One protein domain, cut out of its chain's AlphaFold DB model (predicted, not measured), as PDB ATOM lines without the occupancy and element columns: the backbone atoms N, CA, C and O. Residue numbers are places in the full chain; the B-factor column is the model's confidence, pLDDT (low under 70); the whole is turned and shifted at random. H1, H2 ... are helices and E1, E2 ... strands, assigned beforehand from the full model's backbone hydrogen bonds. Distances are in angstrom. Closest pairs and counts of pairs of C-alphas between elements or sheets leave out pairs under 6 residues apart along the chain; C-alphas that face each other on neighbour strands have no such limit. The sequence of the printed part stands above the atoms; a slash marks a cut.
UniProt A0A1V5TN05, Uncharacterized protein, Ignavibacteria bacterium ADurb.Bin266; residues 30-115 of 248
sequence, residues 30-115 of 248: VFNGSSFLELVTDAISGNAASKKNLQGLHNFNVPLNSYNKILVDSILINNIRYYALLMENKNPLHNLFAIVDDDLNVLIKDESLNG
ATOM      1  N   VAL A  30      38.505  -2.279 -15.290       74.56
ATOM      2  CA  VAL A  30      39.128  -1.371 -14.325       74.56
ATOM      3  C   VAL A  30      39.806  -0.256 -15.098       74.56
ATOM      4  O   VAL A  30      40.873  -0.460 -15.686       74.56
ATOM      5  N   PHE A  31      39.199   0.927 -15.066       84.12
ATOM      6  CA  PHE A  31      39.802   2.116 -15.639       84.12
ATOM      7  C   PHE A  31      41.139   2.425 -14.943       84.12
ATOM      8  O   PHE A  31      41.275   2.416 -13.720       84.12
ATOM      9  N   ASN A  32      42.178   2.595 -15.750       90.06
ATOM     10  CA  ASN A  32      43.555   2.857 -15.353       90.06
ATOM     11  C   ASN A  32      44.304   3.607 -16.463       90.06
ATOM     12  O   ASN A  32      43.802   3.747 -17.579       90.06
ATOM     13  N   GLY A  33      45.530   4.059 -16.174       90.56
ATOM     14  CA  GLY A  33      46.301   4.885 -17.104       90.56
ATOM     15  C   GLY A  33      46.549   4.213 -18.459       90.56
ATOM     16  O   GLY A  33      46.443   4.869 -19.492       90.56
ATOM     17  N   SER A  34      46.786   2.898 -18.474       93.69
ATOM     18  CA  SER A  34      46.968   2.134 -19.712       93.69
ATOM     19  C   SER A  34      45.675   2.057 -20.518       93.69
ATOM     20  O   SER A  34      45.683   2.364 -21.705       93.69
ATOM     21  N   SER A  35      44.554   1.728 -19.866       93.44
ATOM     22  CA  SER A  35      43.247   1.689 -20.536       93.44
ATOM     23  C   SER A  35      42.809   3.069 -21.039       93.44
ATOM     24  O   SER A  35      42.166   3.173 -22.078       93.44
ATOM     25  N   PHE A  36      43.192   4.147 -20.343       95.75
ATOM     26  CA  PHE A  36      42.901   5.505 -20.784       95.75
ATOM     27  C   PHE A  36      43.733   5.883 -22.012       95.75
ATOM     28  O   PHE A  36      43.197   6.426 -22.976       95.75
ATOM     29  N   LEU A  37      45.027   5.547 -22.014       96.62
ATOM     30  CA  LEU A  37      45.897   5.756 -23.170       96.62
ATOM     31  C   LEU A  37      45.404   4.980 -24.400       96.62
ATOM     32  O   LEU A  37      45.393   5.529 -25.504       96.62
ATOM     33  N   GLU A  38      44.977   3.731 -24.213       95.88
ATOM     34  CA  GLU A  38      44.370   2.909 -25.264       95.88
ATOM     35  C   GLU A  38      43.091   3.561 -25.799       95.88
ATOM     36  O   GLU A  38      42.984   3.807 -26.999       95.88
ATOM     37  N   LEU A  39      42.178   3.968 -24.909       95.12
ATOM     38  CA  LEU A  39      40.935   4.649 -25.275       95.12
ATOM     39  C   LEU A  39      41.189   5.924 -26.102       95.12
ATOM     40  O   LEU A  39      40.520   6.153 -27.111       95.12
ATOM     41  N   VAL A  40      42.175   6.738 -25.708       96.44
ATOM     42  CA  VAL A  40      42.586   7.945 -26.449       96.44
ATOM     43  C   VAL A  40      43.173   7.580 -27.812       96.44
ATOM     44  O   VAL A  40      42.798   8.174 -28.825       96.44
ATOM     45  N   THR A  41      44.062   6.591 -27.863       96.25
ATOM     46  CA  THR A  41      44.723   6.153 -29.103       96.25
ATOM     47  C   THR A  41      43.716   5.595 -30.110       96.25
ATOM     48  O   THR A  41      43.769   5.929 -31.299       96.25
ATOM     49  N   ASP A  42      42.746   4.817 -29.638       95.38
ATOM     50  CA  ASP A  42      41.655   4.278 -30.444       95.38
ATOM     51  C   ASP A  42      40.726   5.377 -30.955       95.38
ATOM     52  O   ASP A  42      40.324   5.362 -32.124       95.38
ATOM     53  N   ALA A  43      40.401   6.362 -30.109       94.81
ATOM     54  CA  ALA A  43      39.588   7.503 -30.516       94.81
ATOM     55  C   ALA A  43      40.273   8.297 -31.638       94.81
ATOM     56  O   ALA A  43      39.633   8.612 -32.645       94.81
ATOM     57  N   ILE A  44      41.580   8.553 -31.518       94.44
ATOM     58  CA  ILE A  44      42.394   9.197 -32.562       94.44
ATOM     59  C   ILE A  44      42.436   8.352 -33.841       94.44
ATOM     60  O   ILE A  44      42.353   8.886 -34.948       94.44
ATOM     61  N   SER A  45      42.507   7.027 -33.702       94.12
ATOM     62  CA  SER A  45      42.534   6.083 -34.827       94.12
ATOM     63  C   SER A  45      41.170   5.887 -35.506       94.12
ATOM     64  O   SER A  45      41.080   5.188 -36.513       94.12
ATOM     65  N   GLY A  46      40.108   6.527 -35.000       90.81
ATOM     66  CA  GLY A  46      38.788   6.547 -35.632       90.81
ATOM     67  C   GLY A  46      37.738   5.632 -34.999       90.81
ATOM     68  O   GLY A  46      36.638   5.535 -35.545       90.81
ATOM     69  N   ASN A  47      38.015   4.993 -33.859       94.75
ATOM     70  CA  ASN A  47      37.038   4.144 -33.174       94.75
ATOM     71  C   ASN A  47      35.852   4.980 -32.651       94.75
ATOM     72  O   ASN A  47      36.008   5.848 -31.791       94.75
ATOM     73  N   ALA A  48      34.646   4.705 -33.157       92.44
ATOM     74  CA  ALA A  48      33.445   5.465 -32.815       92.44
ATOM     75  C   ALA A  48      33.013   5.308 -31.345       92.44
ATOM     76  O   ALA A  48      32.522   6.270 -30.754       92.44
ATOM     77  N   ALA A  49      33.203   4.128 -30.747       92.38
ATOM     78  CA  ALA A  49      32.879   3.892 -29.341       92.38
ATOM     79  C   ALA A  49      33.834   4.676 -28.432       92.38
ATOM     80  O   ALA A  49      33.383   5.395 -27.543       92.38
ATOM     81  N   SER A  50      35.136   4.636 -28.726       92.94
ATOM     82  CA  SER A  50      36.142   5.400 -27.984       92.94
ATOM     83  C   SER A  50      35.922   6.911 -28.109       92.94
ATOM     84  O   SER A  50      35.945   7.622 -27.106       92.94
ATOM     85  N   LYS A  51      35.596   7.408 -29.314       92.06
ATOM     86  CA  LYS A  51      35.221   8.821 -29.528       92.06
ATOM     87  C   LYS A  51      33.993   9.236 -28.722       92.06
ATOM     88  O   LYS A  51      33.958  10.347 -28.202       92.06
ATOM     89  N   LYS A  52      32.992   8.359 -28.625       90.94
ATOM     90  CA  LYS A  52      31.785   8.609 -27.833       90.94
ATOM     91  C   LYS A  52      32.100   8.669 -26.334       90.94
ATOM     92  O   LYS A  52      31.590   9.556 -25.661       90.94
ATOM     93  N   ASN A  53      32.956   7.778 -25.834       89.19
ATOM     94  CA  ASN A  53      33.362   7.767 -24.423       89.19
ATOM     95  C   ASN A  53      34.172   9.012 -24.037       89.19
ATOM     96  O   ASN A  53      34.064   9.491 -22.917       89.19
ATOM     97  N   LEU A  54      34.956   9.555 -24.971       91.56
ATOM     98  CA  LEU A  54      35.769  10.758 -24.769       91.56
ATOM     99  C   LEU A  54      35.089  12.035 -25.290       91.56
ATOM    100  O   LEU A  54      35.754  13.042 -25.559       91.56
ATOM    101  N   GLN A  55      33.768  12.008 -25.468       85.12
ATOM    102  CA  GLN A  55      33.025  13.162 -25.956       85.12
ATOM    103  C   GLN A  55      33.208  14.353 -25.000       85.12
ATOM    104  O   GLN A  55      32.997  14.249 -23.798       85.12
ATOM    105  N   GLY A  56      33.598  15.509 -25.543       83.00
ATOM    106  CA  GLY A  56      33.839  16.735 -24.768       83.00
ATOM    107  C   GLY A  56      35.287  16.927 -24.301       83.00
ATOM    108  O   GLY A  56      35.681  18.072 -24.044       83.00
ATOM    109  N   LEU A  57      36.095  15.858 -24.288       89.25
ATOM    110  CA  LEU A  57      37.515  15.928 -23.944       89.25
ATOM    111  C   LEU A  57      38.326  16.616 -25.046       89.25
ATOM    112  O   LEU A  57      39.009  17.597 -24.776       89.25
ATOM    113  N   HIS A  58      38.228  16.135 -26.286       84.06
ATOM    114  CA  HIS A  58      38.986  16.684 -27.410       84.06
ATOM    115  C   HIS A  58      38.358  16.332 -28.761       84.06
ATOM    116  O   HIS A  58      37.572  15.391 -28.876       84.06
ATOM    117  N   ASN A  59      38.730  17.079 -29.801       81.56
ATOM    118  CA  ASN A  59      38.360  16.752 -31.169       81.56
ATOM    119  C   ASN A  59      39.395  15.805 -31.804       81.56
ATOM    120  O   ASN A  59      40.417  16.239 -32.331       81.56
ATOM    121  N   PHE A  60      39.111  14.503 -31.793       83.25
ATOM    122  CA  PHE A  60      39.989  13.447 -32.322       83.25
ATOM    123  C   PHE A  60      39.932  13.306 -33.857       83.25
ATOM    124  O   PHE A  60      39.763  12.208 -34.395       83.25
ATOM    125  N   ASN A  61      40.025  14.428 -34.572       85.00
ATOM    126  CA  ASN A  61      40.048  14.473 -36.042       85.00
ATOM    127  C   ASN A  61      41.465  14.602 -36.616       85.00
ATOM    128  O   ASN A  61      41.650  14.654 -37.830       85.00
ATOM    129  N   VAL A  62      42.463  14.653 -35.741       87.75
ATOM    130  CA  VAL A  62      43.870  14.819 -36.086       87.75
ATOM    131  C   VAL A  62      44.548  13.440 -36.087       87.75
ATOM    132  O   VAL A  62      44.386  12.707 -35.116       87.75
ATOM    133  N   PRO A  63      45.292  13.040 -37.140       89.62
ATOM    134  CA  PRO A  63      45.866  11.694 -37.240       89.62
ATOM    135  C   PRO A  63      46.879  11.354 -36.136       89.62
ATOM    136  O   PRO A  63      47.684  12.201 -35.749       89.62
ATOM    137  N   LEU A  64      46.936  10.087 -35.707       90.62
ATOM    138  CA  LEU A  64      47.833   9.627 -34.631       90.62
ATOM    139  C   LEU A  64      49.315   9.954 -34.879       90.62
ATOM    140  O   LEU A  64      50.017  10.409 -33.983       90.62
ATOM    141  N   ASN A  65      49.786   9.796 -36.117       92.00
ATOM    142  CA  ASN A  65      51.178  10.052 -36.511       92.00
ATOM    143  C   ASN A  65      51.581  11.544 -36.513       92.00
ATOM    144  O   ASN A  65      52.741  11.882 -36.790       92.00
ATOM    145  N   SER A  66      50.634  12.449 -36.258       92.88
ATOM    146  CA  SER A  66      50.898  13.882 -36.112       92.88
ATOM    147  C   SER A  66      51.251  14.282 -34.677       92.88
ATOM    148  O   SER A  66      51.780  15.373 -34.474       92.88
ATOM    149  N   TYR A  67      51.018  13.402 -33.699       93.94
ATOM    150  CA  TYR A  67      51.419  13.631 -32.317       93.94
ATOM    151  C   TYR A  67      52.896  13.286 -32.124       93.94
ATOM    152  O   TYR A  67      53.363  12.226 -32.540       93.94
ATOM    153  N   ASN A  68      53.633  14.193 -31.489       94.50
ATOM    154  CA  ASN A  68      54.991  13.940 -31.018       94.50
ATOM    155  C   ASN A  68      54.968  13.105 -29.734       94.50
ATOM    156  O   ASN A  68      55.859  12.288 -29.505       94.50
ATOM    157  N   LYS A  69      53.948  13.321 -28.894       95.75
ATOM    158  CA  LYS A  69      53.785  12.651 -27.604       95.75
ATOM    159  C   LYS A  69      52.313  12.593 -27.211       95.75
ATOM    160  O   LYS A  69      51.597  13.583 -27.318       95.75
ATOM    161  N   ILE A  70      51.893  11.440 -26.707       96.88
ATOM    162  CA  ILE A  70      50.640  11.257 -25.975       96.88
ATOM    163  C   ILE A  70      51.036  10.579 -24.672       96.88
ATOM    164  O   ILE A  70      51.603   9.489 -24.688       96.88
ATOM    165  N   LEU A  71      50.811  11.261 -23.557       97.25
ATOM    166  CA  LEU A  71      51.215  10.811 -22.235       97.25
ATOM    167  C   LEU A  71      49.997  10.785 -21.322       97.25
ATOM    168  O   LEU A  71      49.254  11.762 -21.241       97.25
ATOM    169  N   VAL A  72      49.833   9.662 -20.630       97.38
ATOM    170  CA  VAL A  72      48.887   9.516 -19.532       97.38
ATOM    171  C   VAL A  72      49.670   9.281 -18.251       97.38
ATOM    172  O   VAL A  72      50.531   8.405 -18.203       97.38
ATOM    173  N   ASP A  73      49.355  10.057 -17.222       95.94
ATOM    174  CA  ASP A  73      49.869   9.872 -15.867       95.94
ATOM    175  C   ASP A  73      48.703   9.927 -14.870       95.94
ATOM    176  O   ASP A  73      47.575  10.261 -15.241       95.94
ATOM    177  N   SER A  74      48.937   9.582 -13.607       93.62
ATOM    178  CA  SER A  74      47.896   9.630 -12.583       93.62
ATOM    179  C   SER A  74      48.412  10.078 -11.226       93.62
ATOM    180  O   SER A  74      49.564   9.852 -10.863       93.62
ATOM    181  N   ILE A  75      47.513  10.651 -10.435       93.19
ATOM    182  CA  ILE A  75      47.766  11.021  -9.047       93.19
ATOM    183  C   ILE A  75      46.588  10.598  -8.171       93.19
ATOM    184  O   ILE A  75      45.439  10.615  -8.603       93.19
ATOM    185  N   LEU A  76      46.879  10.204  -6.931       91.44
ATOM    186  CA  LEU A  76      45.871   9.877  -5.926       91.44
ATOM    187  C   LEU A  76      45.765  11.030  -4.922       91.44
ATOM    188  O   LEU A  76      46.748  11.357  -4.255       91.44
ATOM    189  N   ILE A  77      44.580  11.624  -4.796       88.88
ATOM    190  CA  ILE A  77      44.297  12.715  -3.856       88.88
ATOM    191  C   ILE A  77      43.044  12.332  -3.071       88.88
ATOM    192  O   ILE A  77      41.987  12.123  -3.652       88.88
ATOM    193  N   ASN A  78      43.158  12.223  -1.744       87.00
ATOM    194  CA  ASN A  78      42.039  11.859  -0.861       87.00
ATOM    195  C   ASN A  78      41.300  10.578  -1.301       87.00
ATOM    196  O   ASN A  78      40.075  10.530  -1.302       87.00
ATOM    197  N   ASN A  79      42.058   9.548  -1.692       87.25
ATOM    198  CA  ASN A  79      41.572   8.268  -2.226       87.25
ATOM    199  C   ASN A  79      40.821   8.340  -3.566       87.25
ATOM    200  O   ASN A  79      40.367   7.305  -4.042       87.25
ATOM    201  N   ILE A  80      40.744   9.510  -4.195       87.75
ATOM    202  CA  ILE A  80      40.230   9.675  -5.554       87.75
ATOM    203  C   ILE A  80      41.424   9.719  -6.499       87.75
ATOM    204  O   ILE A  80      42.410  10.424  -6.243       87.75
ATOM    205  N   ARG A  81      41.368   8.925  -7.566       91.06
ATOM    206  CA  ARG A  81      42.401   8.915  -8.592       91.06
ATOM    207  C   ARG A  81      42.012   9.869  -9.712       91.06
ATOM    208  O   ARG A  81      40.866   9.941 -10.135       91.06
ATOM    209  N   TYR A  82      43.008  10.615 -10.164       92.75
ATOM    210  CA  TYR A  82      42.896  11.546 -11.272       92.75
ATOM    211  C   TYR A  82      43.899  11.145 -12.337       92.75
ATOM    212  O   TYR A  82      45.043  10.812 -12.008       92.75
ATOM    213  N   TYR A  83      43.493  11.218 -13.599       95.44
ATOM    214  CA  TYR A  83      44.361  10.954 -14.737       95.44
ATOM    215  C   TYR A  83      44.636  12.239 -15.492       95.44
ATOM    216  O   TYR A  83      43.720  12.976 -15.853       95.44
ATOM    217  N   ALA A  84      45.911  12.485 -15.748       96.88
ATOM    218  CA  ALA A  84      46.364  13.544 -16.623       96.88
ATOM    219  C   ALA A  84      46.573  12.996 -18.025       96.88
ATOM    220  O   ALA A  84      47.277  12.005 -18.195       96.88
ATOM    221  N   LEU A  85      46.012  13.678 -19.019       97.69
ATOM    222  CA  LEU A  85      46.296  13.469 -20.429       97.69
ATOM    223  C   LEU A  85      47.085  14.667 -20.949       97.69
ATOM    224  O   LEU A  85      46.611  15.801 -20.883       97.69
ATOM    225  N   LEU A  86      48.277  14.414 -21.485       98.00
ATOM    226  CA  LEU A  86      49.097  15.399 -22.177       98.00
ATOM    227  C   LEU A  86      49.312  14.954 -23.624       98.00
ATOM    228  O   LEU A  86      49.969  13.945 -23.881       98.00
ATOM    229  N   MET A  87      48.783  15.722 -24.570       97.00
ATOM    230  CA  MET A  87      48.946  15.505 -26.004       97.00
ATOM    231  C   MET A  87      49.765  16.654 -26.590       97.00
ATOM    232  O   MET A  87      49.361  17.813 -26.522       97.00
ATOM    233  N   GLU A  88      50.912  16.318 -27.169       96.38
ATOM    234  CA  GLU A  88      51.789  17.236 -27.893       96.38
ATOM    235  C   GLU A  88      51.740  16.891 -29.383       96.38
ATOM    236  O   GLU A  88      52.087  15.777 -29.793       96.38
ATOM    237  N   ASN A  89      51.310  17.844 -30.199       94.38
ATOM    238  CA  ASN A  89      51.152  17.707 -31.635       94.38
ATOM    239  C   ASN A  89      52.203  18.525 -32.395       94.38
ATOM    240  O   ASN A  89      52.653  19.576 -31.940       94.38
ATOM    241  N   LYS A  90      52.568  18.064 -33.597       90.81
ATOM    242  CA  LYS A  90      53.424  18.821 -34.526       90.81
ATOM    243  C   LYS A  90      52.850  20.205 -34.845       90.81
ATOM    244  O   LYS A  90      53.620  21.140 -35.048       90.81
ATOM    245  N   ASN A  91      51.523  20.323 -34.913       89.94
ATOM    246  CA  ASN A  91      50.812  21.594 -34.948       89.94
ATOM    247  C   ASN A  91      50.312  21.933 -33.528       89.94
ATOM    248  O   ASN A  91      49.358  21.300 -33.068       89.94
ATOM    249  N   PRO A  92      50.888  22.946 -32.851       89.25
ATOM    250  CA  PRO A  92      50.563  23.249 -31.457       89.25
ATOM    251  C   PRO A  92      49.093  23.608 -31.199       89.25
ATOM    252  O   PRO A  92      48.629  23.474 -30.075       89.25
ATOM    253  N   LEU A  93      48.328  23.984 -32.233       88.38
ATOM    254  CA  LEU A  93      46.882  24.233 -32.127       88.38
ATOM    255  C   LEU A  93      46.064  22.991 -31.733       88.38
ATOM    256  O   LEU A  93      44.883  23.111 -31.408       88.38
ATOM    257  N   HIS A  94      46.674  21.805 -31.792       91.50
ATOM    258  CA  HIS A  94      46.070  20.534 -31.387       91.50
ATOM    259  C   HIS A  94      46.705  19.951 -30.119       91.50
ATOM    260  O   HIS A  94      46.486  18.780 -29.802       91.50
ATOM    261  N   ASN A  95      47.512  20.738 -29.406       94.69
ATOM    262  CA  ASN A  95      47.972  20.357 -28.082       94.69
ATOM    263  C   ASN A  95      46.797  20.327 -27.102       94.69
ATOM    264  O   ASN A  95      45.866  21.128 -27.186       94.69
ATOM    265  N   LEU A  96      46.879  19.422 -26.134       95.94
ATOM    266  CA  LEU A  96      45.884  19.290 -25.081       95.94
ATOM    267  C   LEU A  96      46.572  18.922 -23.777       95.94
ATOM    268  O   LEU A  96      47.361  17.980 -23.721       95.94
ATOM    269  N   PHE A  97      46.197  19.614 -22.713       97.75
ATOM    270  CA  PHE A  97      46.323  19.096 -21.363       97.75
ATOM    271  C   PHE A  97      44.936  18.947 -20.753       97.75
ATOM    272  O   PHE A  97      44.122  19.868 -20.816       97.75
ATOM    273  N   ALA A  98      44.665  17.796 -20.152       96.81
ATOM    274  CA  ALA A  98      43.413  17.556 -19.461       96.81
ATOM    275  C   ALA A  98      43.613  16.734 -18.191       96.81
ATOM    276  O   ALA A  98      44.540  15.932 -18.098       96.81
ATOM    277  N   ILE A  99      42.709  16.929 -17.235       95.44
ATOM    278  CA  ILE A  99      42.584  16.090 -16.043       95.44
ATOM    279  C   ILE A  99      41.173  15.518 -16.030       95.44
ATOM    280  O   ILE A  99      40.210  16.275 -16.163       95.44
ATOM    281  N   VAL A 100      41.073  14.205 -15.849       93.62
ATOM    282  CA  VAL A 100      39.809  13.477 -15.690       93.62
ATOM    283  C   VAL A 100      39.813  12.664 -14.398       93.62
ATOM    284  O   VAL A 100      40.884  12.329 -13.884       93.62
ATOM    285  N   ASP A 101      38.634  12.358 -13.867       90.81
ATOM    286  CA  ASP A 101      38.471  11.377 -12.788       90.81
ATOM    287  C   ASP A 101      38.287   9.945 -13.334       90.81
ATOM    288  O   ASP A 101      38.389   9.702 -14.542       90.81
ATOM    289  N   ASP A 102      38.051   8.986 -12.433       88.25
ATOM    290  CA  ASP A 102      37.842   7.572 -12.768       88.25
ATOM    291  C   ASP A 102      36.594   7.326 -13.648       88.25
ATOM    292  O   ASP A 102      36.530   6.319 -14.355       88.25
ATOM    293  N   ASP A 103      35.636   8.258 -13.649       88.38
ATOM    294  CA  ASP A 103      34.394   8.210 -14.430       88.38
ATOM    295  C   ASP A 103      34.505   8.981 -15.764       88.38
ATOM    296  O   ASP A 103      33.503   9.181 -16.456       88.38
ATOM    297  N   LEU A 104      35.719   9.407 -16.146       89.75
ATOM    298  CA  LEU A 104      36.011  10.230 -17.328       89.75
ATOM    299  C   LEU A 104      35.379  11.635 -17.306       89.75
ATOM    300  O   LEU A 104      35.305  12.294 -18.351       89.75
ATOM    301  N   ASN A 105      34.975  12.148 -16.141       90.56
ATOM    302  CA  ASN A 105      34.520  13.532 -16.044       90.56
ATOM    303  C   ASN A 105      35.710  14.475 -16.243       90.56
ATOM    304  O   ASN A 105      36.726  14.380 -15.553       90.56
ATOM    305  N   VAL A 106      35.583  15.418 -17.178       92.00
ATOM    306  CA  VAL A 106      36.636  16.398 -17.469       92.00
ATOM    307  C   VAL A 106      36.650  17.482 -16.396       92.00
ATOM    308  O   VAL A 106      35.717  18.275 -16.296       92.00
ATOM    309  N   LEU A 107      37.737  17.539 -15.626       92.25
ATOM    310  CA  LEU A 107      37.946  18.519 -14.557       92.25
ATOM    311  C   LEU A 107      38.763  19.716 -15.037       92.25
ATOM    312  O   LEU A 107      38.450  20.857 -14.715       92.25
ATOM    313  N   ILE A 108      39.807  19.458 -15.826       94.12
ATOM    314  CA  ILE A 108      40.610  20.491 -16.488       94.12
ATOM    315  C   ILE A 108      40.675  20.164 -17.966       94.12
ATOM    316  O   ILE A 108      40.877  19.011 -18.344       94.12
ATOM    317  N   LYS A 109      40.579  21.207 -18.788       94.75
ATOM    318  CA  LYS A 109      40.925  21.171 -20.202       94.75
ATOM    319  C   LYS A 109      41.637  22.461 -20.587       94.75
ATOM    320  O   LYS A 109      41.078  23.543 -20.420       94.75
ATOM    321  N   ASP A 110      42.844  22.338 -21.122       95.44
ATOM    322  CA  ASP A 110      43.624  23.449 -21.652       95.44
ATOM    323  C   ASP A 110      44.168  23.106 -23.048       95.44
ATOM    324  O   ASP A 110      45.022  22.235 -23.213       95.44
ATOM    325  N   GLU A 111      43.657  23.821 -24.051       93.62
ATOM    326  CA  GLU A 111      44.047  23.734 -25.468       93.62
ATOM    327  C   GLU A 111      44.893  24.954 -25.900       93.62
ATOM    328  O   GLU A 111      45.100  25.202 -27.084       93.62
ATOM    329  N   SER A 112      45.364  25.767 -24.944       93.50
ATOM    330  CA  SER A 112      46.156  26.990 -25.177       93.50
ATOM    331  C   SER A 112      47.674  26.787 -25.024       93.50
ATOM    332  O   SER A 112      48.453  27.754 -24.987       93.50
ATOM    333  N   LEU A 113      48.102  25.529 -24.901       93.94
ATOM    334  CA  LEU A 113      49.499  25.121 -24.791       93.94
ATOM    335  C   LEU A 113      50.146  25.085 -26.173       93.94
ATOM    336  O   LEU A 113      49.645  24.417 -27.065       93.94
ATOM    337  N   ASN A 114      51.270  25.769 -26.365       90.38
ATOM    338  CA  ASN A 114      51.791  26.034 -27.714       90.38
ATOM    339  C   ASN A 114      53.265  25.633 -27.921       90.38
ATOM    340  O   ASN A 114      53.819  25.892 -28.988       90.38
ATOM    341  N   GLY A 115      53.911  25.037 -26.915       89.31
ATOM    342  CA  GLY A 115      55.312  24.600 -26.974       89.31
ATOM    343  C   GLY A 115      55.487  23.081 -26.966       89.31
ATOM    344  O   GLY A 115      54.521  22.327 -27.089       89.31
TER     345      GLY A 115
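AT A GLANCE: This is residues 30 to 115 of the 248 residues of an uncharacterized protein of Ignavibacteria bacterium ADurb.Bin266 (UniProt A0A1V5TN05). A twisted sheet of four antiparallel strands has one helix, H1, packed slantwise over one face, above E1 and E2, while no named helix covers the other face. The long hairpin of E1 and E2 makes the longest dimension, and the short helix H2 packs on the later part of H1, off the sheet. The printed part has 86 residues with two named helices and four named strands, in the order H1, H2, E1, E2, E3, E4; the sheet's order is also E1, E2, E3, E4. The class is mixed, helices and strands, and the whole is compact, with a radius of gyration of the C-alphas of 12.3 A and spans of 37 by 29 by 19 A.

HOW THE PARTS SIT: H1, residues 33 to 44, is on the sheet formed by E1, residues 67 to 77, E2, residues 80 to 89, E3, residues 96 to 101, and E4, residues 106 to 110. Its height over the sheet is 9.3 A; it lies over E1 and E2, slantwise to the strands at 36 degrees to E1 on the local plane. The closest C-alphas of H1 and E1 are those of Gly 33 and Val 72, 5.8 A apart. This makes two layers, a helix on one face of a sheet. H2, residues 48 to 53, is not on the sheet. With residues 39 to 44 alone, H1 touches H2, opposite ways at a steep tilt of 47 degrees; the closest C-alphas, of Ala 43 and Lys 51, are 4.7 A apart. In both helices every O i to N i+4 pair is within hydrogen-bond range. The strands form a meander, each the antiparallel neighbour of the one before, and each successive pair is a hairpin. Within hydrogen-bond range are N 73 and O 84 of E1 and E2, 3.0 A; N 85 and O 98 of E2 and E3, 2.8 A; and N 99 and O 108 of E3 and E4, 3.0 A. The edge strands E1 and E4 are apart.

IN THESE COORDINATES: H1 begins at C-alpha 33, (46.301, 4.885, -17.104), and measures 16.5 A; H2 measures 8.7 A. E1, from C-alpha 67 at (51.419, 13.631, -32.317), and E2 each measure 29.4 A. E3 measures 16.4 A, and E4 measures 10.8 A, ending at C-alpha 110, (43.624, 23.449, -21.652).

THE WHOLE: The C-alphas farthest apart are those of Asn 65 and Asn 78, 36.8 A. The sheet is twisted, with C-alphas up to 4.2 A off its best plane. The link from H2 to E1, residues 54 to 66, is long. The printed part has no cut; its mean pLDDT is 92.0, and no printed residue is under 70.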